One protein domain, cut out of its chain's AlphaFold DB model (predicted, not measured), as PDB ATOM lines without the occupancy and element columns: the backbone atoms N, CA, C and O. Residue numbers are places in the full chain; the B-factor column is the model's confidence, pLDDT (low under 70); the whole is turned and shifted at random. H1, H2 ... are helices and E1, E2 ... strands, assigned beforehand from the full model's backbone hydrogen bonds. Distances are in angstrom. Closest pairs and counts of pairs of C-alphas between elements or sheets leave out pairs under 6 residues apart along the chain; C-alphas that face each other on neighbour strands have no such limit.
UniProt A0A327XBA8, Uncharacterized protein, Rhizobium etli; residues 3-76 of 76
ATOM      1  N   ILE A   3     136.873 101.074 116.268       97.38
ATOM      2  CA  ILE A   3     138.191 100.996 115.628       97.38
ATOM      3  C   ILE A   3     138.208 102.059 114.530       97.38
ATOM      4  O   ILE A   3     137.357 102.031 113.640       97.38
ATOM      5  N   VAL A   4     139.147 103.000 114.601       97.62
ATOM      6  CA  VAL A   4     139.369 104.009 113.557       97.62
ATOM      7  C   VAL A   4     140.721 103.731 112.922       97.62
ATOM      8  O   VAL A   4     141.704 103.618 113.645       97.62
ATOM      9  N   GLN A   5     140.764 103.625 111.596       98.19
ATOM     10  CA  GLN A   5     141.989 103.356 110.845       98.19
ATOM     11  C   GLN A   5     142.132 104.353 109.698       98.19
ATOM     12  O   GLN A   5     141.205 104.524 108.909       98.19
ATOM     13  N   GLY A   6     143.294 104.986 109.583       97.81
ATOM     14  CA  GLY A   6     143.659 105.759 108.399       97.81
ATOM     15  C   GLY A   6     144.356 104.889 107.350       97.81
ATOM     16  O   GLY A   6     145.123 103.999 107.707       97.81
ATOM     17  N   ASP A   7     144.109 105.109 106.058       97.06
ATOM     18  CA  ASP A   7     144.779 104.346 104.983       97.06
ATOM     19  C   ASP A   7     146.164 104.900 104.585       97.06
ATOM     20  O   ASP A   7     146.864 104.292 103.775       97.06
ATOM     21  N   ARG A   8     146.576 106.026 105.183       96.94
ATOM     22  CA  ARG A   8     147.926 106.609 105.095       96.94
ATOM     23  C   ARG A   8     148.691 106.492 106.409       96.94
ATOM     24  O   ARG A   8     149.681 107.191 106.622       96.94
ATOM     25  N   ASP A   9     148.230 105.641 107.318       96.44
ATOM     26  CA  ASP A   9     148.989 105.291 108.508       96.44
ATOM     27  C   ASP A   9     150.178 104.399 108.113       96.44
ATOM     28  O   ASP A   9     150.010 103.289 107.614       96.44
ATOM     29  N   VAL A  10     151.392 104.917 108.312       94.62
ATOM     30  CA  VAL A  10     152.638 104.191 108.021       94.62
ATOM     31  C   VAL A  10     153.136 103.351 109.201       94.62
ATOM     32  O   VAL A  10     154.099 102.607 109.046       94.62
ATOM     33  N   GLN A  11     152.530 103.492 110.383       95.62
ATOM     34  CA  GLN A  11     152.889 102.751 111.596       95.62
ATOM     35  C   GLN A  11     151.998 101.523 111.801       95.62
ATOM     36  O   GLN A  11     152.477 100.507 112.297       95.62
ATOM     37  N   VAL A  12     150.718 101.610 111.421       97.00
ATOM     38  CA  VAL A  12     149.736 100.521 111.535       97.00
ATOM     39  C   VAL A  12     148.986 100.371 110.220       97.00
ATOM     40  O   VAL A  12     148.369 101.322 109.743       97.00
ATOM     41  N   THR A  13     149.008  99.175 109.632       97.62
ATOM     42  CA  THR A  13     148.403  98.950 108.316       97.62
ATOM     43  C   THR A  13     146.888  98.726 108.403       97.62
ATOM     44  O   THR A  13     146.334  98.333 109.433       97.62
ATOM     45  N   VAL A  14     146.192  98.906 107.275       97.88
ATOM     46  CA  VAL A  14     144.771  98.529 107.142       97.88
ATOM     47  C   VAL A  14     144.562  97.028 107.390       97.88
ATOM     48  O   VAL A  14     143.523  96.625 107.914       97.88
ATOM     49  N   GLU A  15     145.551  96.196 107.055       98.00
ATOM     50  CA  GLU A  15     145.504  94.757 107.311       98.00
ATOM     51  C   GLU A  15     145.523  94.442 108.814       98.00
ATOM     52  O   GLU A  15     144.697  93.644 109.270       98.00
ATOM     53  N   ASP A  16     146.374  95.122 109.589       97.50
ATOM     54  CA  ASP A  16     146.443  94.981 111.050       97.50
ATOM     55  C   ASP A  16     145.109  95.356 111.711       97.50
ATOM     56  O   ASP A  16     144.567  94.609 112.534       97.50
ATOM     57  N   ALA A  17     144.513  96.479 111.294       96.56
ATOM     58  CA  ALA A  17     143.186  96.881 111.758       96.56
ATOM     59  C   ALA A  17     142.107  95.853 111.379       96.56
ATOM     60  O   ALA A  17     141.196  95.573 112.165       96.56
ATOM     61  N   GLY A  18     142.224  95.246 110.195       96.69
ATOM     62  CA  GLY A  18     141.356  94.164 109.744       96.69
ATOM     63  C   GLY A  18     141.493  92.892 110.586       96.69
ATOM     64  O   GLY A  18     140.483  92.260 110.905       96.69
ATOM     65  N   LEU A  19     142.715  92.518 110.977       97.69
ATOM     66  CA  LEU A  19     142.979  91.405 111.897       97.69
ATOM     67  C   LEU A  19     142.323  91.649 113.261       97.69
ATOM     68  O   LEU A  19     141.636  90.764 113.778       97.69
ATOM     69  N   LEU A  20     142.463  92.858 113.811       96.75
ATOM     70  CA  LEU A  20     141.808  93.240 115.064       96.75
ATOM     71  C   LEU A  20     140.281  93.172 114.946       96.75
ATOM     72  O   LEU A  20     139.620  92.592 115.806       96.75
ATOM     73  N   ALA A  21     139.715  93.712 113.865       96.75
ATOM     74  CA  ALA A  21     138.274  93.705 113.635       96.75
ATOM     75  C   ALA A  21     137.695  92.283 113.577       96.75
ATOM     76  O   ALA A  21     136.639  92.029 114.155       96.75
ATOM     77  N   ARG A  22     138.402  91.333 112.948       97.06
ATOM     78  CA  ARG A  22     137.988  89.917 112.913       97.06
ATOM     79  C   ARG A  22     137.927  89.284 114.304       97.06
ATOM     80  O   ARG A  22     137.023  88.497 114.567       97.06
ATOM     81  N   SER A  23     138.839  89.662 115.197       97.38
ATOM     82  CA  SER A  23     138.848  89.212 116.597       97.38
ATOM     83  C   SER A  23     137.810  89.930 117.470       97.38
ATOM     84  O   SER A  23     137.560  89.518 118.601       97.38
ATOM     85  N   MET A  24     137.191  91.004 116.965       95.75
ATOM     86  CA  MET A  24     136.229  91.831 117.691       95.75
ATOM     87  C   MET A  24     134.929  92.009 116.892       95.75
ATOM     88  O   MET A  24     134.631  93.118 116.447       95.75
ATOM     89  N   PRO A  25     134.092  90.965 116.755       91.75
ATOM     90  CA  PRO A  25     132.917  90.984 115.873       91.75
ATOM     91  C   PRO A  25     131.863  92.048 116.231       91.75
ATOM     92  O   PRO A  25     131.008  92.377 115.415       91.75
ATOM     93  N   HIS A  26     131.911  92.608 117.444       91.88
ATOM     94  CA  HIS A  26     131.028  93.691 117.891       91.88
ATOM     95  C   HIS A  26     131.632  95.096 117.730       91.88
ATOM     96  O   HIS A  26     130.998  96.085 118.109       91.88
ATOM     97  N   ALA A  27     132.869  95.210 117.242       94.94
ATOM     98  CA  ALA A  27     133.507  96.497 117.019       94.94
ATOM     99  C   ALA A  27     132.928  97.183 115.778       94.94
ATOM    100  O   ALA A  27     132.742  96.575 114.727       94.94
ATOM    101  N   ARG A  28     132.685  98.489 115.892       94.94
ATOM    102  CA  ARG A  28     132.422  99.332 114.728       94.94
ATOM    103  C   ARG A  28     133.759  99.744 114.128       94.94
ATOM    104  O   ARG A  28     134.555 100.356 114.833       94.94
ATOM    105  N   VAL A  29     133.982  99.457 112.850       96.19
ATOM    106  CA  VAL A  29     135.193  99.869 112.126       96.19
ATOM    107  C   VAL A  29     134.886 101.091 111.267       96.19
ATOM    108  O   VAL A  29     133.874 101.122 110.567       96.19
ATOM    109  N   VAL A  30     135.748 102.102 111.330       97.62
ATOM    110  CA  VAL A  30     135.701 103.298 110.487       97.62
ATOM    111  C   VAL A  30     137.070 103.473 109.843       97.62
ATOM    112  O   VAL A  30     138.024 103.873 110.506       97.62
ATOM    113  N   GLN A  31     137.162 103.174 108.549       97.88
ATOM    114  CA  GLN A  31     138.353 103.465 107.757       97.88
ATOM    115  C   GLN A  31     138.222 104.856 107.128       97.88
ATOM    116  O   GLN A  31     137.182 105.173 106.548       97.88
ATOM    117  N   LEU A  32     139.253 105.690 107.263       97.94
ATOM    118  CA  LEU A  32     139.273 107.063 106.766       97.94
ATOM    119  C   LEU A  32     140.360 107.233 105.689       97.94
ATOM    120  O   LEU A  32     141.535 106.991 105.977       97.94
ATOM    121  N   PRO A  33     139.989 107.660 104.470       97.38
ATOM    122  CA  PRO A  33     140.941 107.852 103.385       97.38
ATOM    123  C   PRO A  33     141.810 109.091 103.606       97.38
ATOM    124  O   PRO A  33     141.333 110.112 104.104       97.38
ATOM    125  N   GLY A  34     143.080 109.004 103.220       96.69
ATOM    126  CA  GLY A  34     144.070 110.068 103.371       96.69
ATOM    127  C   GLY A  34     144.488 110.319 104.819       96.69
ATOM    128  O   GLY A  34     145.146 111.312 105.092       96.69
ATOM    129  N   VAL A  35     144.091 109.486 105.784       98.06
ATOM    130  CA  VAL A  35     144.372 109.754 107.204       98.06
ATOM    131  C   VAL A  35     145.630 109.026 107.650       98.06
ATOM    132  O   VAL A  35     145.795 107.833 107.409       98.06
ATOM    133  N   THR A  36     146.517 109.764 108.310       97.62
ATOM    134  CA  THR A  36     147.763 109.251 108.894       97.62
ATOM    135  C   THR A  36     147.553 108.744 110.320       97.62
ATOM    136  O   THR A  36     146.504 108.977 110.927       97.62
ATOM    137  N   HIS A  37     148.590 108.135 110.900       97.12
ATOM    138  CA  HIS A  37     148.594 107.686 112.299       97.12
ATOM    139  C   HIS A  37     148.176 108.783 113.288       97.12
ATOM    140  O   HIS A  37     147.486 108.541 114.273       97.12
ATOM    141  N   MET A  38     148.562 110.025 112.993       97.19
ATOM    142  CA  MET A  38     148.308 111.184 113.850       97.19
ATOM    143  C   MET A  38     146.849 111.662 113.808       97.19
ATOM    144  O   MET A  38     146.534 112.696 114.395       97.19
ATOM    145  N   LEU A  39     145.958 110.935 113.119       97.69
ATOM    146  CA  LEU A  39     144.539 111.265 112.927       97.69
ATOM    147  C   LEU A  39     144.314 112.556 112.123       97.69
ATOM    148  O   LEU A  39     143.258 113.190 112.187       97.69
ATOM    149  N   LYS A  40     145.321 112.939 111.339       97.88
ATOM    150  CA  LYS A  40     145.332 114.109 110.457       97.88
ATOM    151  C   LYS A  40     145.364 113.655 109.005       97.88
ATOM    152  O   LYS A  40     145.895 112.578 108.716       97.88
ATOM    153  N   ALA A  41     144.813 114.481 108.119       97.44
ATOM    154  CA  ALA A  41     144.929 114.265 106.683       97.44
ATOM    155  C   ALA A  41     146.402 114.348 106.264       97.44
ATOM    156  O   ALA A  41     147.149 115.177 106.788       97.44
ATOM    157  N   ASP A  42     146.815 113.469 105.361       96.50
ATOM    158  CA  ASP A  42     148.139 113.491 104.780       96.50
ATOM    159  C   ASP A  42     148.373 114.795 104.015       96.50
ATOM    160  O   ASP A  42     147.456 115.447 103.511       96.50
ATOM    161  N   VAL A  43     149.636 115.210 103.986       96.62
ATOM    162  CA  VAL A  43     150.055 116.400 103.254       96.62
ATOM    163  C   VAL A  43     150.810 115.918 102.017       96.62
ATOM    164  O   VAL A  43     151.814 115.211 102.173       96.62
ATOM    165  N   PRO A  44     150.346 116.256 100.798       94.88
ATOM    166  CA  PRO A  44     151.041 115.901  99.567       94.88
ATOM    167  C   PRO A  44     152.508 116.323  99.610       94.88
ATOM    168  O   PRO A  44     152.835 117.394 100.120       94.88
ATOM    169  N   ASP A  45     153.385 115.451  99.113       95.00
ATOM    170  CA  ASP A  45     154.838 115.664  99.040       95.00
ATOM    171  C   ASP A  45     155.544 115.902 100.394       95.00
ATOM    172  O   ASP A  45     156.742 116.179 100.437       95.00
ATOM    173  N   ALA A  46     154.835 115.729 101.514       94.94
ATOM    174  CA  ALA A  46     155.358 115.909 102.863       94.94
ATOM    175  C   ALA A  46     154.901 114.759 103.787       94.94
ATOM    176  O   ALA A  46     154.111 114.969 104.712       94.94
ATOM    177  N   PRO A  47     155.415 113.528 103.578       83.19
ATOM    178  CA  PRO A  47     154.921 112.310 104.234       83.19
ATOM    179  C   PRO A  47     154.995 112.337 105.769       83.19
ATOM    180  O   PRO A  47     154.263 111.607 106.432       83.19
ATOM    181  N   PHE A  48     155.850 113.191 106.345       91.81
ATOM    182  CA  PHE A  48     156.021 113.328 107.793       91.81
ATOM    183  C   PHE A  48     155.406 114.599 108.393       91.81
ATOM    184  O   PHE A  48     155.492 114.791 109.606       91.81
ATOM    185  N   ALA A  49     154.750 115.448 107.592       96.44
ATOM    186  CA  ALA A  49     154.210 116.723 108.070       96.44
ATOM    187  C   ALA A  49     153.260 116.544 109.265       96.44
ATOM    188  O   ALA A  49     153.365 117.261 110.257       96.44
ATOM    189  N   THR A  50     152.387 115.534 109.226       96.75
ATOM    190  CA  THR A  50     151.414 115.276 110.303       96.75
ATOM    191  C   THR A  50     152.053 114.843 111.622       96.75
ATOM    192  O   THR A  50     151.454 115.051 112.677       96.75
ATOM    193  N   TYR A  51     153.266 114.284 111.575       94.88
ATOM    194  CA  TYR A  51     154.041 113.830 112.734       94.88
ATOM    195  C   TYR A  51     154.847 114.957 113.383       94.88
ATOM    196  O   TYR A  51     155.269 114.828 114.530       94.88
ATOM    197  N   GLN A  52     155.073 116.050 112.655       95.94
ATOM    198  CA  GLN A  52     155.949 117.146 113.068       95.94
ATOM    199  C   GLN A  52     155.180 118.438 113.348       95.94
ATOM    200  O   GLN A  52     155.618 119.236 114.172       95.94
ATOM    201  N   ASP A  53     154.032 118.637 112.697       96.88
ATOM    202  CA  ASP A  53     153.226 119.841 112.841       96.88
ATOM    203  C   ASP A  53     151.979 119.579 113.711       96.88
ATOM    204  O   ASP A  53     150.985 118.992 113.252       96.88
ATOM    205  N   PRO A  54     151.976 120.026 114.982       95.69
ATOM    206  CA  PRO A  54     150.820 119.886 115.855       95.69
ATOM    207  C   PRO A  54     149.648 120.787 115.437       95.69
ATOM    208  O   PRO A  54     148.520 120.476 115.814       95.69
ATOM    209  N   THR A  55     149.873 121.838 114.640       97.56
ATOM    210  CA  THR A  55     148.854 122.831 114.260       97.56
ATOM    211  C   THR A  55     147.907 122.347 113.165       97.56
ATOM    212  O   THR A  55     146.779 122.833 113.073       97.56
ATOM    213  N   LEU A  56     148.323 121.347 112.379       97.62
ATOM    214  CA  LEU A  56     147.462 120.713 111.382       97.62
ATOM    215  C   LEU A  56     146.179 120.164 112.036       97.62
ATOM    216  O   LEU A  56     146.273 119.491 113.073       97.62
ATOM    217  N   PRO A  57     144.996 120.402 111.444       97.38
ATOM    218  CA  PRO A  57     143.731 119.977 112.022       97.38
ATOM    219  C   PRO A  57     143.568 118.455 111.963       97.38
ATOM    220  O   PRO A  57     144.147 117.768 111.118       97.38
ATOM    221  N   LEU A  58     142.717 117.929 112.844       97.94
ATOM    222  CA  LEU A  58     142.238 116.554 112.727       97.94
ATOM    223  C   LEU A  58     141.493 116.363 111.403       97.94
ATOM    224  O   LEU A  58     140.805 117.269 110.926       97.94
ATOM    225  N   ALA A  59     141.577 115.159 110.841       98.06
ATOM    226  CA  ALA A  59     140.802 114.819 109.658       98.06
ATOM    227  C   ALA A  59     139.287 114.925 109.960       98.06
ATOM    228  O   ALA A  59     138.847 114.458 111.020       98.06
ATOM    229  N   PRO A  60     138.459 115.475 109.045       96.31
ATOM    230  CA  PRO A  60     137.045 115.762 109.315       96.31
ATOM    231  C   PRO A  60     136.208 114.567 109.800       96.31
ATOM    232  O   PRO A  60     135.213 114.757 110.493       96.31
ATOM    233  N   GLY A  61     136.604 113.333 109.466       96.38
ATOM    234  CA  GLY A  61     135.904 112.106 109.863       96.38
ATOM    235  C   GLY A  61     136.161 111.629 111.298       96.38
ATOM    236  O   GLY A  61     135.386 110.819 111.806       96.38
ATOM    237  N   ILE A  62     137.196 112.137 111.977       97.62
ATOM    238  CA  ILE A  62     137.611 111.652 113.305       97.62
ATOM    239  C   ILE A  62     136.571 111.981 114.375       97.62
ATOM    240  O   ILE A  62     136.035 111.086 115.031       97.62
ATOM    241  N   VAL A  63     136.251 113.269 114.536       97.69
ATOM    242  CA  VAL A  63     135.324 113.729 115.580       97.69
ATOM    243  C   VAL A  63     133.927 113.115 115.403       97.69
ATOM    244  O   VAL A  63     133.407 112.563 116.377       97.69
ATOM    245  N   PRO A  64     133.323 113.098 114.194       97.38
ATOM    246  CA  PRO A  64     132.041 112.431 113.982       97.38
ATOM    247  C   PRO A  64     132.049 110.943 114.347       97.38
ATOM    248  O   PRO A  64     131.091 110.473 114.962       97.38
ATOM    249  N   ALA A  65     133.112 110.197 114.018       97.25
ATOM    250  CA  ALA A  65     133.200 108.770 114.332       97.25
ATOM    251  C   ALA A  65     133.168 108.516 115.847       97.25
ATOM    252  O   ALA A  65     132.417 107.655 116.321       97.25
ATOM    253  N   VAL A  66     133.925 109.309 116.612       96.75
ATOM    254  CA  VAL A  66     133.960 109.230 118.079       96.75
ATOM    255  C   VAL A  66     132.610 109.619 118.678       96.75
ATOM    256  O   VAL A  66     132.053 108.851 119.463       96.75
ATOM    257  N   VAL A  67     132.046 110.763 118.276       97.19
ATOM    258  CA  VAL A  67     130.760 111.254 118.798       97.19
ATOM    259  C   VAL A  67     129.650 110.235 118.563       97.19
ATOM    260  O   VAL A  67     128.922 109.891 119.494       97.19
ATOM    261  N   GLN A  68     129.546 109.696 117.347       95.69
ATOM    262  CA  GLN A  68     128.536 108.687 117.034       95.69
ATOM    263  C   GLN A  68     128.727 107.411 117.859       95.69
ATOM    264  O   GLN A  68     127.744 106.810 118.290       95.69
ATOM    265  N   SER A  69     129.973 106.984 118.090       94.94
ATOM    266  CA  SER A  69     130.258 105.829 118.946       94.94
ATOM    267  C   SER A  69     129.789 106.074 120.378       94.94
ATOM    268  O   SER A  69     129.041 105.257 120.911       94.94
ATOM    269  N   VAL A  70     130.152 107.209 120.983       95.56
ATOM    270  CA  VAL A  70     129.745 107.555 122.355       95.56
ATOM    271  C   VAL A  70     128.220 107.602 122.470       95.56
ATOM    272  O   VAL A  70     127.648 106.924 123.319       95.56
ATOM    273  N   GLN A  71     127.545 108.303 121.556       95.12
ATOM    274  CA  GLN A  71     126.083 108.396 121.544       95.12
ATOM    275  C   GLN A  71     125.396 107.032 121.397       95.12
ATOM    276  O   GLN A  71     124.356 106.802 122.011       95.12
ATOM    277  N   ALA A  72     125.960 106.121 120.600       89.56
ATOM    278  CA  ALA A  72     125.429 104.771 120.444       89.56
ATOM    279  C   ALA A  72     125.594 103.906 121.706       89.56
ATOM    280  O   ALA A  72     124.808 102.982 121.903       89.56
ATOM    281  N   HIS A  73     126.588 104.191 122.557       84.12
ATOM    282  CA  HIS A  73     126.774 103.485 123.829       84.12
ATOM    283  C   HIS A  73     125.892 104.057 124.945       84.12
ATOM    284  O   HIS A  73     125.431 103.290 125.775       84.12
ATOM    285  N   THR A  74     125.601 105.363 124.956       81.81
ATOM    286  CA  THR A  74     124.707 105.981 125.961       81.81
ATOM    287  C   THR A  74     123.228 105.621 125.764       81.81
ATOM    288  O   THR A  74     122.426 105.780 126.675       81.81
ATOM    289  N   ARG A  75     122.840 105.165 124.567       70.62
ATOM    290  CA  ARG A  75     121.463 104.741 124.244       70.62
ATOM    291  C   ARG A  75     121.194 103.253 124.520       70.62
ATOM    292  O   ARG A  75     120.138 102.762 124.126       70.62
ATOM    293  N   ARG A  76     122.150 102.540 125.115       55.53
ATOM    294  CA  ARG A  76     122.018 101.150 125.568       55.53
ATOM    295  C   ARG A  76     121.870 101.122 127.078       55.53
ATOM    296  O   ARG A  76     121.140 100.226 127.543       55.53
TER     297      ARG A  76
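This is residues 3 to 76 of the 76 residues of an uncharacterized protein of Rhizobium etli (UniProt A0A327XBA8). A two-stranded parallel sheet, E1 beside E2, is the core between H1 over one face and H3 over the other; H2 lies past one end, and residues 70 to 76 stick out at the other. The 74 printed residues, under half in named elements, run E1, H1, E2, H2, H3, mixed helices and strands. The whole is elongated, 43 by 25 by 15 A, and only just compact, close to loose, with a radius of gyration of the C-alphas of 13.5 A.

Find E1, residues 3 to 6, starting at C-alpha 3 (138.191, 100.996, 115.628), and E2, residues 28 to 32. H1 is residues 14 to 23, 14.5 A; H2 is residues 49 to 52; H3, residues 62 to 74, runs 18.9 A to C-alpha 74 at (124.707, 105.981, 125.961).

E1 and E2 are parallel, 12 degrees; N 5 and O 30, 3.0 A, are within hydrogen-bond range. E1, H1, E2 form a strand-helix-strand unit, parallel neighbour strands with a helix between, its crossover right-handed. The closest C-alphas of E1 and H1 are Gln 5 and Ala 17, 6.6 A; of E2 and H3, Val 30 and Ala 65, 7.1 A. H2 and H3 are apart. H1 and H3 have every O i to N i+4 pair within range; H2 is too short for one.

The printed part has no cut. The link E2 to H2 is long, 16 residues. Residue 76 is under 70 in pLDDT.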